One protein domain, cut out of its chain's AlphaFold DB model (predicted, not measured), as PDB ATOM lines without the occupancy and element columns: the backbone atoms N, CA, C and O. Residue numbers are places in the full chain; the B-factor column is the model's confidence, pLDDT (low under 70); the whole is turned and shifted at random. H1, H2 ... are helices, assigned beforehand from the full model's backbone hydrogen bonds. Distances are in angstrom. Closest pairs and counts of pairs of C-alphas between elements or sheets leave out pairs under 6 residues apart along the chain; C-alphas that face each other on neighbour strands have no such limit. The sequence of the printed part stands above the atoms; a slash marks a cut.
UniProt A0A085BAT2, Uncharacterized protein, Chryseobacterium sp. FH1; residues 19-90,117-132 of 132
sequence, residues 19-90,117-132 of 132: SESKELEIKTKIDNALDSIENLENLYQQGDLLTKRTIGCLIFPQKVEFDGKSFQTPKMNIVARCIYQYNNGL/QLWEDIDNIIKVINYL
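What this domain is: This is residues 19 to 90 and 117 to 132 of the 132 residues of an uncharacterized protein of Chryseobacterium sp. FH1 (UniProt A0A085BAT2). A loose group of helices gathers round H5, which H1 crosses at a steep tilt on one side, while H3, the second half of the short helical hairpin H2 and H3, stands nearly antiparallel to H5 on another. H4 begins beside the first part of H5 and heads off about perpendicular to it, making a corner, and the far half of H4, residues 85 to 90, sticks out, as do residues 19 to 25 and the loop tip 66 to 71 at opposite ends of the longest axis. The printed part has 88 residues with five named helices, H1 to H5 in that order along the chain, and no named strand; the class is all helix. It is loose, with a radius of gyration of the C-alphas of 15.1 A, and only just elongated, spanning 54 by 27 by 27 A.

Where its parts are: H1, the longest helix by residues, is residues 22 to 38 and runs 24.3 A from C-alpha 22 at (195.371, 183.906, 206.728) to C-alpha 38. H5 is residues 117 to 130, 19.9 A, ending at C-alpha 130 at (212.256, 185.919, 220.546). H2 is residues 40 to 46, 10.0 A, and H3 is residues 49 to 59, 15.7 A. H4 is residues 78 to 90, 18.6 A, beginning at C-alpha 78 at (214.719, 193.547, 202.545).

How they stand to each other: H1 touches the hub, H5, with residues 30 to 36 alone, at a steep tilt of 61 degrees, the same way; the closest C-alphas, of Ala 33 and Ile 126, are 6.0 A apart. H3 and H5 only just touch, with 3 pairs of C-alphas within 8 A, the closest those of Leu 58 and Ile 125 at 6.7 A, at a shallow tilt of 16 degrees, opposite ways. H2 and H3 form a hairpin at a shallow tilt of 19 degrees, with the C-alphas of Tyr 44 and Lys 52 closest at 5.2 A. H4 touches H5 with residues 78 to 79 alone, about perpendicular at 79 degrees; the closest C-alphas, of Ile 78 and Leu 118, are 5.8 A apart. The helix packing is part aligned, part crossed: 2 of these 4 touching pairs are at a shallow tilt. H1 and H2 meet only through their link, and H1 is apart from H3 and H4. In H1, H2, H3, H4 and H5 every O i to N i+4 pair is within hydrogen-bond range.

The domain as a whole: The two C-alphas farthest apart, of Ser 19 and Lys 69, are 54.3 A apart. Residues 91 to 116 are not printed, and C-alphas 90 and 117 are 25.4 A apart across this cut. The link from H3 to H4, residues 60 to 77, is long. The model's pLDDT is under 70 at residues 19 to 24, 72 to 73, 87 to 90 and 132.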
ATOM      1  N   SER A  19     188.841 182.749 205.155       62.91
ATOM      2  CA  SER A  19     188.485 184.072 205.684       62.91
ATOM      3  C   SER A  19     189.086 184.389 207.054       62.91
ATOM      4  O   SER A  19     189.455 185.533 207.290       62.91
ATOM      5  N   GLU A  20     189.214 183.415 207.960       56.53
ATOM      6  CA  GLU A  20     189.678 183.698 209.331       56.53
ATOM      7  C   GLU A  20     191.174 183.457 209.548       56.53
ATOM      8  O   GLU A  20     191.797 184.150 210.350       56.53
ATOM      9  N   SER A  21     191.782 182.496 208.844       60.28
ATOM     10  CA  SER A  21     193.127 182.036 209.220       60.28
ATOM     11  C   SER A  21     194.253 182.904 208.664       60.28
ATOM     12  O   SER A  21     195.174 183.243 209.395       60.28
ATOM     13  N   LYS A  22     194.200 183.307 207.389       61.34
ATOM     14  CA  LYS A  22     195.371 183.906 206.728       61.34
ATOM     15  C   LYS A  22     195.506 185.405 206.937       61.34
ATOM     16  O   LYS A  22     196.616 185.877 207.156       61.34
ATOM     17  N   GLU A  23     194.416 186.161 206.858       61.56
ATOM     18  CA  GLU A  23     194.492 187.625 206.946       61.56
ATOM     19  C   GLU A  23     194.799 188.090 208.376       61.56
ATOM     20  O   GLU A  23     195.675 188.935 208.579       61.56
ATOM     21  N   LEU A  24     194.162 187.468 209.375       65.31
ATOM     22  CA  LEU A  24     194.421 187.751 210.787       65.31
ATOM     23  C   LEU A  24     195.837 187.317 211.206       65.31
ATOM     24  O   LEU A  24     196.515 188.055 211.921       65.31
ATOM     25  N   GLU A  25     196.315 186.164 210.724       75.69
ATOM     26  CA  GLU A  25     197.680 185.682 210.983       75.69
ATOM     27  C   GLU A  25     198.732 186.598 210.345       75.69
ATOM     28  O   GLU A  25     199.725 186.940 210.989       75.69
ATOM     29  N   ILE A  26     198.507 187.045 209.105       76.31
ATOM     30  CA  ILE A  26     199.395 187.985 208.415       76.31
ATOM     31  C   ILE A  26     199.475 189.308 209.174       76.31
ATOM     32  O   ILE A  26     200.576 189.782 209.451       76.31
ATOM     33  N   LYS A  27     198.326 189.891 209.529       80.44
ATOM     34  CA  LYS A  27     198.289 191.169 210.242       80.44
ATOM     35  C   LYS A  27     199.021 191.073 211.580       80.44
ATOM     36  O   LYS A  27     199.911 191.871 211.844       80.44
ATOM     37  N   THR A  28     198.727 190.033 212.358       83.50
ATOM     38  CA  THR A  28     199.373 189.799 213.658       83.50
ATOM     39  C   THR A  28     200.888 189.622 213.514       83.50
ATOM     40  O   THR A  28     201.651 190.140 214.323       83.50
ATOM     41  N   LYS A  29     201.359 188.927 212.469       78.81
ATOM     42  CA  LYS A  29     202.800 188.792 212.197       78.81
ATOM     43  C   LYS A  29     203.457 190.122 211.842       78.81
ATOM     44  O   LYS A  29     204.571 190.370 212.291       78.81
ATOM     45  N   ILE A  30     202.791 190.955 211.043       81.38
ATOM     46  CA  ILE A  30     203.300 192.285 210.692       81.38
ATOM     47  C   ILE A  30     203.382 193.165 211.939       81.38
ATOM     48  O   ILE A  30     204.431 193.761 212.166       81.38
ATOM     49  N   ASP A  31     202.326 193.198 212.754       85.00
ATOM     50  CA  ASP A  31     202.287 193.988 213.989       85.00
ATOM     51  C   ASP A  31     203.435 193.566 214.929       85.00
ATOM     52  O   ASP A  31     204.264 194.391 215.312       85.00
ATOM     53  N   ASN A  32     203.608 192.259 215.159       81.25
ATOM     54  CA  ASN A  32     204.716 191.735 215.966       81.25
ATOM     55  C   ASN A  32     206.100 192.086 215.394       81.25
ATOM     56  O   ASN A  32     207.042 192.349 216.144       81.25
ATOM     57  N   ALA A  33     206.259 192.058 214.067       80.31
ATOM     58  CA  ALA A  33     207.517 192.420 213.422       80.31
ATOM     59  C   ALA A  33     207.840 193.907 213.612       80.31
ATOM     60  O   ALA A  33     208.996 194.243 213.865       80.31
ATOM     61  N   LEU A  34     206.837 194.784 213.509       84.12
ATOM     62  CA  LEU A  34     206.994 196.222 213.722       84.12
ATOM     63  C   LEU A  34     207.391 196.526 215.167       84.12
ATOM     64  O   LEU A  34     208.405 197.194 215.367       84.12
ATOM     65  N   ASP A  35     206.691 195.948 216.143       84.94
ATOM     66  CA  ASP A  35     207.012 196.094 217.570       84.94
ATOM     67  C   ASP A  35     208.447 195.626 217.876       84.94
ATOM     68  O   ASP A  35     209.192 196.230 218.654       84.94
ATOM     69  N   SER A  36     208.870 194.541 217.224       79.44
ATOM     70  CA  SER A  36     210.215 193.986 217.383       79.44
ATOM     71  C   SER A  36     211.293 194.886 216.761       79.44
ATOM     72  O   SER A  36     212.376 195.046 217.326       79.44
ATOM     73  N   ILE A  37     211.011 195.495 215.604       83.19
ATOM     74  CA  ILE A  37     211.923 196.429 214.927       83.19
ATOM     75  C   ILE A  37     212.035 197.746 215.699       83.19
ATOM     76  O   ILE A  37     213.135 198.288 215.797       83.19
ATOM     77  N   GLU A  38     210.940 198.249 216.271       85.31
ATOM     78  CA  GLU A  38     210.942 199.464 217.097       85.31
ATOM     79  C   GLU A  38     211.862 199.307 218.317       85.31
ATOM     80  O   GLU A  38     212.664 200.187 218.631       85.31
ATOM     81  N   ASN A  39     211.840 198.130 218.944       85.06
ATOM     82  CA  ASN A  39     212.697 197.821 220.088       85.06
ATOM     83  C   ASN A  39     214.149 197.471 219.718       85.06
ATOM     84  O   ASN A  39     215.007 197.383 220.603       85.06
ATOM     85  N   LEU A  40     214.459 197.302 218.428       85.81
ATOM     86  CA  LEU A  40     215.774 196.859 217.957       85.81
ATOM     87  C   LEU A  40     216.893 197.849 218.307       85.81
ATOM     88  O   LEU A  40     218.013 197.429 218.600       85.81
ATOM     89  N   GLU A  41     216.606 199.154 218.299       86.19
ATOM     90  CA  GLU A  41     217.579 200.182 218.685       86.19
ATOM     91  C   GLU A  41     217.995 200.021 220.151       86.19
ATOM     92  O   GLU A  41     219.189 199.935 220.453       86.19
ATOM     93  N   ASN A  42     217.016 199.917 221.052       89.69
ATOM     94  CA  ASN A  42     217.264 199.715 222.478       89.69
ATOM     95  C   ASN A  42     218.033 198.414 222.721       89.69
ATOM     96  O   ASN A  42     219.025 198.411 223.453       89.69
ATOM     97  N   LEU A  43     217.631 197.335 222.043       88.69
ATOM     98  CA  LEU A  43     218.287 196.034 222.134       88.69
ATOM     99  C   LEU A  43     219.747 196.097 221.659       88.69
ATOM    100  O   LEU A  43     220.633 195.520 222.286       88.69
ATOM    101  N   TYR A  44     220.037 196.850 220.596       91.06
ATOM    102  CA  TYR A  44     221.409 197.051 220.131       91.06
ATOM    103  C   TYR A  44     222.234 197.906 221.095       91.06
ATOM    104  O   TYR A  44     223.418 197.634 221.313       91.06
ATOM    105  N   GLN A  45     221.655 198.963 221.664       91.94
ATOM    106  CA  GLN A  45     222.375 199.853 222.574       91.94
ATOM    107  C   GLN A  45     222.732 199.139 223.883       91.94
ATOM    108  O   GLN A  45     223.898 199.177 224.288       91.94
ATOM    109  N   GLN A  46     221.758 198.449 224.479       92.94
ATOM    110  CA  GLN A  46     221.852 197.822 225.801       92.94
ATOM    111  C   GLN A  46     222.395 196.387 225.764       92.94
ATOM    112  O   GLN A  46     222.915 195.906 226.769       92.94
ATOM    113  N   GLY A  47     222.288 195.712 224.619       89.62
ATOM    114  CA  GLY A  47     222.688 194.320 224.457       89.62
ATOM    115  C   GLY A  47     224.188 194.085 224.612       89.62
ATOM    116  O   GLY A  47     225.023 194.974 224.428       89.62
ATOM    117  N   ASP A  48     224.540 192.843 224.921       92.31
ATOM    118  CA  ASP A  48     225.928 192.402 224.985       92.31
ATOM    119  C   ASP A  48     226.554 192.266 223.579       92.31
ATOM    120  O   ASP A  48     225.934 192.521 222.540       92.31
ATOM    121  N   LEU A  49     227.831 191.872 223.524       93.12
ATOM    122  CA  LEU A  49     228.546 191.711 222.255       93.12
ATOM    123  C   LEU A  49     227.849 190.709 221.319       93.12
ATOM    124  O   LEU A  49     227.838 190.915 220.102       93.12
ATOM    125  N   LEU A  50     227.278 189.635 221.873       91.75
ATOM    126  CA  LEU A  50     226.564 188.619 221.103       91.75
ATOM    127  C   LEU A  50     225.281 189.197 220.511       91.75
ATOM    128  O   LEU A  50     225.073 189.070 219.308       91.75
ATOM    129  N   THR A  51     224.493 189.915 221.303       89.62
ATOM    130  CA  THR A  51     223.258 190.580 220.872       89.62
ATOM    131  C   THR A  51     223.528 191.562 219.738       89.62
ATOM    132  O   THR A  51     222.918 191.477 218.670       89.62
ATOM    133  N   LYS A  52     224.523 192.445 219.902       91.25
ATOM    134  CA  LYS A  52     224.915 193.408 218.858       91.25
ATOM    135  C   LYS A  52     225.351 192.710 217.572       91.25
ATOM    136  O   LYS A  52     225.004 193.152 216.476       91.25
ATOM    137  N   ARG A  53     226.105 191.612 217.693       90.19
ATOM    138  CA  ARG A  53     226.535 190.809 216.544       90.19
ATOM    139  C   ARG A  53     225.347 190.153 215.848       90.19
ATOM    140  O   ARG A  53     225.280 190.201 214.624       90.19
ATOM    141  N   THR A  54     224.420 189.585 216.607       89.06
ATOM    142  CA  THR A  54     223.204 188.952 216.090       89.06
ATOM    143  C   THR A  54     222.347 189.953 215.325       89.06
ATOM    144  O   THR A  54     221.947 189.669 214.199       89.06
ATOM    145  N   ILE A  55     222.158 191.162 215.861       89.00
ATOM    146  CA  ILE A  55     221.463 192.255 215.164       89.00
ATOM    147  C   ILE A  55     222.200 192.642 213.872       89.00
ATOM    148  O   ILE A  55     221.580 192.796 212.821       89.00
ATOM    149  N   GLY A  56     223.533 192.729 213.904       88.19
ATOM    150  CA  GLY A  56     224.333 192.951 212.696       88.19
ATOM    151  C   GLY A  56     224.127 191.865 211.633       88.19
ATOM    152  O   GLY A  56     223.962 192.178 210.454       88.19
ATOM    153  N   CYS A  57     224.074 190.595 212.044       87.44
ATOM    154  CA  CYS A  57     223.801 189.459 211.162       87.44
ATOM    155  C   CYS A  57     222.350 189.419 210.660       87.44
ATOM    156  O   CYS A  57     222.115 188.931 209.560       87.44
ATOM    157  N   LEU A  58     221.386 189.952 211.414       86.62
ATOM    158  CA  LEU A  58     220.008 190.114 210.945       86.62
ATOM    159  C   LEU A  58     219.929 191.096 209.773       86.62
ATOM    160  O   LEU A  58     219.262 190.813 208.780       86.62
ATOM    161  N   ILE A  59     220.628 192.233 209.869       87.81
ATOM    162  CA  ILE A  59     220.664 193.261 208.814       87.81
ATOM    163  C   ILE A  59     221.443 192.755 207.592       87.81
ATOM    164  O   ILE A  59     221.015 192.961 206.454       87.81
ATOM    165  N   PHE A  60     222.564 192.071 207.828       88.06
ATOM    166  CA  PHE A  60     223.461 191.534 206.806       88.06
ATOM    167  C   PHE A  60     223.560 190.007 206.925       88.06
ATOM    168  O   PHE A  60     224.536 189.489 207.474       88.06
ATOM    169  N   PRO A  61     222.568 189.266 206.400       81.62
ATOM    170  CA  PRO A  61     222.519 187.809 206.540       81.62
ATOM    171  C   PRO A  61     223.629 187.095 205.759       81.62
ATOM    172  O   PRO A  61     223.983 185.957 206.064       81.62
ATOM    173  N   GLN A  62     224.190 187.751 204.743       82.81
ATOM    174  CA  GLN A  62     225.280 187.204 203.942       82.81
ATOM    175  C   GLN A  62     226.635 187.508 204.578       82.81
ATOM    176  O   GLN A  62     226.860 188.581 205.140       82.81
ATOM    177  N   LYS A  63     227.563 186.556 204.460       77.94
ATOM    178  CA  LYS A  63     228.938 186.747 204.922       77.94
ATOM    179  C   LYS A  63     229.632 187.800 204.063       77.94
ATOM    180  O   LYS A  63     229.376 187.916 202.869       77.94
ATOM    181  N   VAL A  64     230.545 188.540 204.685       77.62
ATOM    182  CA  VAL A  64     231.479 189.396 203.956       77.62
ATOM    183  C   VAL A  64     232.455 188.488 203.214       77.62
ATOM    184  O   VAL A  64     233.174 187.710 203.844       77.62
ATOM    185  N   GLU A  65     232.486 188.596 201.892       77.19
ATOM    186  CA  GLU A  65     233.444 187.887 201.048       77.19
ATOM    187  C   GLU A  65     234.556 188.843 200.600       77.19
ATOM    188  O   GLU A  65     234.309 190.004 200.256       77.19
ATOM    189  N   PHE A  66     235.796 188.353 200.648       78.69
ATOM    190  CA  PHE A  66     236.977 189.061 200.160       78.69
ATOM    191  C   PHE A  66     237.386 188.476 198.813       78.69
ATOM    192  O   PHE A  66     237.728 187.298 198.728       78.69
ATOM    193  N   ASP A  67     237.380 189.297 197.767       77.25
ATOM    194  CA  ASP A  67     237.675 188.866 196.393       77.25
ATOM    195  C   ASP A  67     239.173 188.933 196.030       77.25
ATOM    196  O   ASP A  67     239.553 188.791 194.867       77.25
ATOM    197  N   GLY A  68     240.042 189.177 197.017       79.81
ATOM    198  CA  GLY A  68     241.477 189.385 196.815       79.81
ATOM    199  C   GLY A  68     241.882 190.848 196.610       79.81
ATOM    200  O   GLY A  68     243.070 191.157 196.688       79.81
ATOM    201  N   LYS A  69     240.931 191.764 196.378       82.31
ATOM    202  CA  LYS A  69     241.185 193.208 196.213       82.31
ATOM    203  C   LYS A  69     240.356 194.065 197.160       82.31
ATOM    204  O   LYS A  69     240.841 195.082 197.647       82.31
ATOM    205  N   SER A  70     239.115 193.675 197.412       75.94
ATOM    206  CA  SER A  70     238.172 194.418 198.235       75.94
ATOM    207  C   SER A  70     237.211 193.486 198.966       75.94
ATOM    208  O   SER A  70     236.996 192.338 198.579       75.94
ATOM    209  N   PHE A  71     236.638 193.990 200.055       74.56
ATOM    210  CA  PHE A  71     235.520 193.333 200.718       74.56
ATOM    211  C   PHE A  71     234.226 193.777 200.044       74.56
ATOM    212  O   PHE A  71     233.971 194.980 199.926       74.56
ATOM    213  N   GLN A  72     233.399 192.825 199.618       69.69
ATOM    214  CA  GLN A  72     232.067 193.164 199.131       69.69
ATOM    215  C   GLN A  72     231.178 193.555 200.312       69.69
ATOM    216  O   GLN A  72     231.148 192.875 201.338       69.69
ATOM    217  N   THR A  73     230.451 194.669 200.176       66.94
ATOM    218  CA  THR A  73     229.416 195.022 201.155       66.94
ATOM    219  C   THR A  73     228.316 193.966 201.074       66.94
ATOM    220  O   THR A  73     227.754 193.787 199.989       66.94
ATOM    221  N   PRO A  74     228.001 193.260 202.174       75.19
ATOM    222  CA  PRO A  74     226.986 192.225 202.142       75.19
ATOM    223  C   PRO A  74     225.633 192.793 201.736       75.19
ATOM    224  O   PRO A  74     225.283 193.932 202.064       75.19
ATOM    225  N   LYS A  75     224.838 191.976 201.048       80.94
ATOM    226  CA  LYS A  75     223.470 192.347 200.710       80.94
ATOM    227  C   LYS A  75     222.658 192.521 201.995       80.94
ATOM    228  O   LYS A  75     222.541 191.592 202.790       80.94
ATOM    229  N   MET A  76     222.079 193.705 202.161       83.25
ATOM    230  CA  MET A  76     221.160 193.992 203.256       83.25
ATOM    231  C   MET A  76     219.840 193.234 203.064       83.25
ATOM    232  O   MET A  76     219.353 193.104 201.929       83.25
ATOM    233  N   ASN A  77     219.259 192.770 204.172       86.00
ATOM    234  CA  ASN A  77     217.923 192.186 204.180       86.00
ATOM    235  C   ASN A  77     216.882 193.192 203.636       86.00
ATOM    236  O   ASN A  77     217.128 194.402 203.538       86.00
ATOM    237  N   ILE A  78     215.724 192.704 203.200       84.44
ATOM    238  CA  ILE A  78     214.719 193.547 202.545       84.44
ATOM    239  C   ILE A  78     214.139 194.575 203.518       84.44
ATOM    240  O   ILE A  78     213.976 195.728 203.126       84.44
ATOM    241  N   VAL A  79     213.893 194.196 204.771       83.19
ATOM    242  CA  VAL A  79     213.301 195.073 205.793       83.19
ATOM    243  C   VAL A  79     214.184 196.296 206.064       83.19
ATOM    244  O   VAL A  79     213.744 197.435 205.913       83.19
ATOM    245  N   ALA A  80     215.463 196.087 206.364       83.62
ATOM    246  CA  ALA A  80     216.436 197.151 206.577       83.62
ATOM    247  C   ALA A  80     216.674 197.964 205.297       83.62
ATOM    248  O   ALA A  80     216.867 199.179 205.359       83.62
ATOM    249  N   ARG A  81     216.565 197.340 204.114       84.25
ATOM    250  CA  ARG A  81     216.569 198.068 202.839       84.25
ATOM    251  C   ARG A  81     215.376 199.001 202.688       84.25
ATOM    252  O   ARG A  81     215.579 200.123 202.230       84.25
ATOM    253  N   CYS A  82     214.177 198.582 203.076       81.81
ATOM    254  CA  CYS A  82     212.992 199.437 203.075       81.81
ATOM    255  C   CYS A  82     213.166 200.630 204.025       81.81
ATOM    256  O   CYS A  82     212.948 201.764 203.603       81.81
ATOM    257  N   ILE A  83     213.647 200.396 205.253       81.88
ATOM    258  CA  ILE A  83     213.920 201.455 206.242       81.88
ATOM    259  C   ILE A  83     214.960 202.449 205.704       81.88
ATOM    260  O   ILE A  83     214.746 203.660 205.713       81.88
ATOM    261  N   TYR A  84     216.073 201.946 205.167       80.81
ATOM    262  CA  TYR A  84     217.127 202.784 204.599       80.81
ATOM    263  C   TYR A  84     216.631 203.616 203.408       80.81
ATOM    264  O   TYR A  84     216.937 204.801 203.308       80.81
ATOM    265  N   GLN A  85     215.844 203.023 202.502       74.50
ATOM    266  CA  GLN A  85     215.265 203.745 201.364       74.50
ATOM    267  C   GLN A  85     214.275 204.826 201.797       74.50
ATOM    268  O   GLN A  85     214.300 205.912 201.220       74.50
ATOM    269  N   TYR A  86     213.452 204.555 202.813       71.31
ATOM    270  CA  TYR A  86     212.557 205.552 203.396       71.31
ATOM    271  C   TYR A  86     213.349 206.762 203.911       71.31
ATOM    272  O   TYR A  86     213.072 207.894 203.517       71.31
ATOM    273  N   ASN A  87     214.420 206.521 204.670       63.22
ATOM    274  CA  ASN A  87     215.288 207.580 205.188       63.22
ATOM    275  C   ASN A  87     216.026 208.351 204.081       63.22
ATOM    276  O   ASN A  87     216.138 209.571 204.158       63.22
ATOM    277  N   ASN A  88     216.463 207.686 203.008       64.81
ATOM    278  CA  ASN A  88     217.094 208.363 201.865       64.81
ATOM    279  C   ASN A  88     216.121 209.241 201.068       64.81
ATOM    280  O   ASN A  88     216.555 210.173 200.396       64.81
ATOM    281  N   GLY A  89     214.819 208.934 201.100       58.91
ATOM    282  CA  GLY A  89     213.779 209.800 200.542       58.91
ATOM    283  C   GLY A  89     213.528 211.053 201.387       58.91
ATOM    284  O   GLY A  89     213.063 212.059 200.855       58.91
ATOM    285  N   LEU A  90     213.862 210.993 202.682       54.88
ATOM    286  CA  LEU A  90     213.774 212.100 203.638       54.88
ATOM    287  C   LEU A  90     215.065 212.933 203.708       54.88
ATOM    288  O   LEU A  90     215.030 214.092 204.121       54.88
ATOM    289  N   GLN A 117     211.218 186.405 199.891       72.62
ATOM    290  CA  GLN A 117     212.309 186.912 200.716       72.62
ATOM    291  C   GLN A 117     211.865 187.943 201.768       72.62
ATOM    292  O   GLN A 117     212.442 187.976 202.845       72.62
ATOM    293  N   LEU A 118     210.857 188.786 201.492       77.12
ATOM    294  CA  LEU A 118     210.365 189.740 202.498       77.12
ATOM    295  C   LEU A 118     209.748 189.000 203.691       77.12
ATOM    296  O   LEU A 118     210.021 189.348 204.835       77.12
ATOM    297  N   TRP A 119     208.948 187.969 203.411       78.00
ATOM    298  CA  TRP A 119     208.332 187.132 204.437       78.00
ATOM    299  C   TRP A 119     209.372 186.339 205.221       78.00
ATOM    300  O   TRP A 119     209.311 186.304 206.444       78.00
ATOM    301  N   GLU A 120     210.363 185.772 204.536       80.50
ATOM    302  CA  GLU A 120     211.476 185.073 205.184       80.50
ATOM    303  C   GLU A 120     212.284 186.002 206.100       80.50
ATOM    304  O   GLU A 120     212.636 185.618 207.214       80.50
ATOM    305  N   ASP A 121     212.556 187.232 205.662       82.88
ATOM    306  CA  ASP A 121     213.291 188.212 206.459       82.88
ATOM    307  C   ASP A 121     212.488 188.638 207.701       82.88
ATOM    308  O   ASP A 121     213.061 188.742 208.785       82.88
ATOM    309  N   ILE A 122     211.166 188.820 207.576       81.56
ATOM    310  CA  ILE A 122     210.264 189.094 208.709       81.56
ATOM    311  C   ILE A 122     210.263 187.924 209.701       81.56
ATOM    312  O   ILE A 122     210.472 188.131 210.897       81.56
ATOM    313  N   ASP A 123     210.094 186.691 209.219       81.56
ATOM    314  CA  ASP A 123     210.097 185.501 210.074       81.56
ATOM    315  C   ASP A 123     211.438 185.325 210.800       81.56
ATOM    316  O   ASP A 123     211.472 184.930 211.967       81.56
ATOM    317  N   ASN A 124     212.555 185.620 210.128       82.12
ATOM    318  CA  ASN A 124     213.885 185.557 210.729       82.12
ATOM    319  C   ASN A 124     214.067 186.612 211.824       82.12
ATOM    320  O   ASN A 124     214.613 186.289 212.878       82.12
ATOM    321  N   ILE A 125     213.582 187.838 211.608       81.75
ATOM    322  CA  ILE A 125     213.603 188.902 212.619       81.75
ATOM    323  C   ILE A 125     212.806 188.475 213.855       81.75
ATOM    324  O   ILE A 125     213.355 188.490 214.955       81.75
ATOM    325  N   ILE A 126     211.562 188.016 213.675       80.19
ATOM    326  CA  ILE A 126     210.698 187.578 214.783       80.19
ATOM    327  C   ILE A 126     211.347 186.426 215.554       80.19
ATOM    328  O   ILE A 126     211.415 186.458 216.781       80.19
ATOM    329  N   LYS A 127     211.850 185.401 214.851       82.00
ATOM    330  CA  LYS A 127     212.511 184.258 215.492       82.00
ATOM    331  C   LYS A 127     213.686 184.719 216.334       82.00
ATOM    332  O   LYS A 127     213.737 184.394 217.507       82.00
ATOM    333  N   VAL A 128     214.617 185.457 215.739       78.31
ATOM    334  CA  VAL A 128     215.857 185.835 216.416       78.31
ATOM    335  C   VAL A 128     215.584 186.740 217.612       78.31
ATOM    336  O   VAL A 128     216.195 186.526 218.650       78.31
ATOM    337  N   ILE A 129     214.645 187.681 217.506       74.56
ATOM    338  CA  ILE A 129     214.289 188.567 218.620       74.56
ATOM    339  C   ILE A 129     213.631 187.796 219.768       74.56
ATOM    340  O   ILE A 129     213.951 188.062 220.915       74.56
ATOM    341  N   ASN A 130     212.814 186.777 219.491       75.38
ATOM    342  CA  ASN A 130     212.256 185.919 220.546       75.38
ATOM    343  C   ASN A 130     213.310 185.074 221.297       75.38
ATOM    344  O   ASN A 130     212.992 184.511 222.343       75.38
ATOM    345  N   TYR A 131     214.526 184.930 220.757       71.00
ATOM    346  CA  TYR A 131     215.631 184.188 221.381       71.00
ATOM    347  C   TYR A 131     216.726 185.092 221.973       71.00
ATOM    348  O   TYR A 131     217.694 184.560 222.523       71.00
ATOM    349  N   LEU A 132     216.603 186.414 221.822       64.25
ATOM    350  CA  LEU A 132     217.482 187.422 222.422       64.25
ATOM    351  C   LEU A 132     216.877 187.926 223.736       64.25
ATOM    352  O   LEU A 132     217.672 188.131 224.678       64.25
TER     353      LEU A 132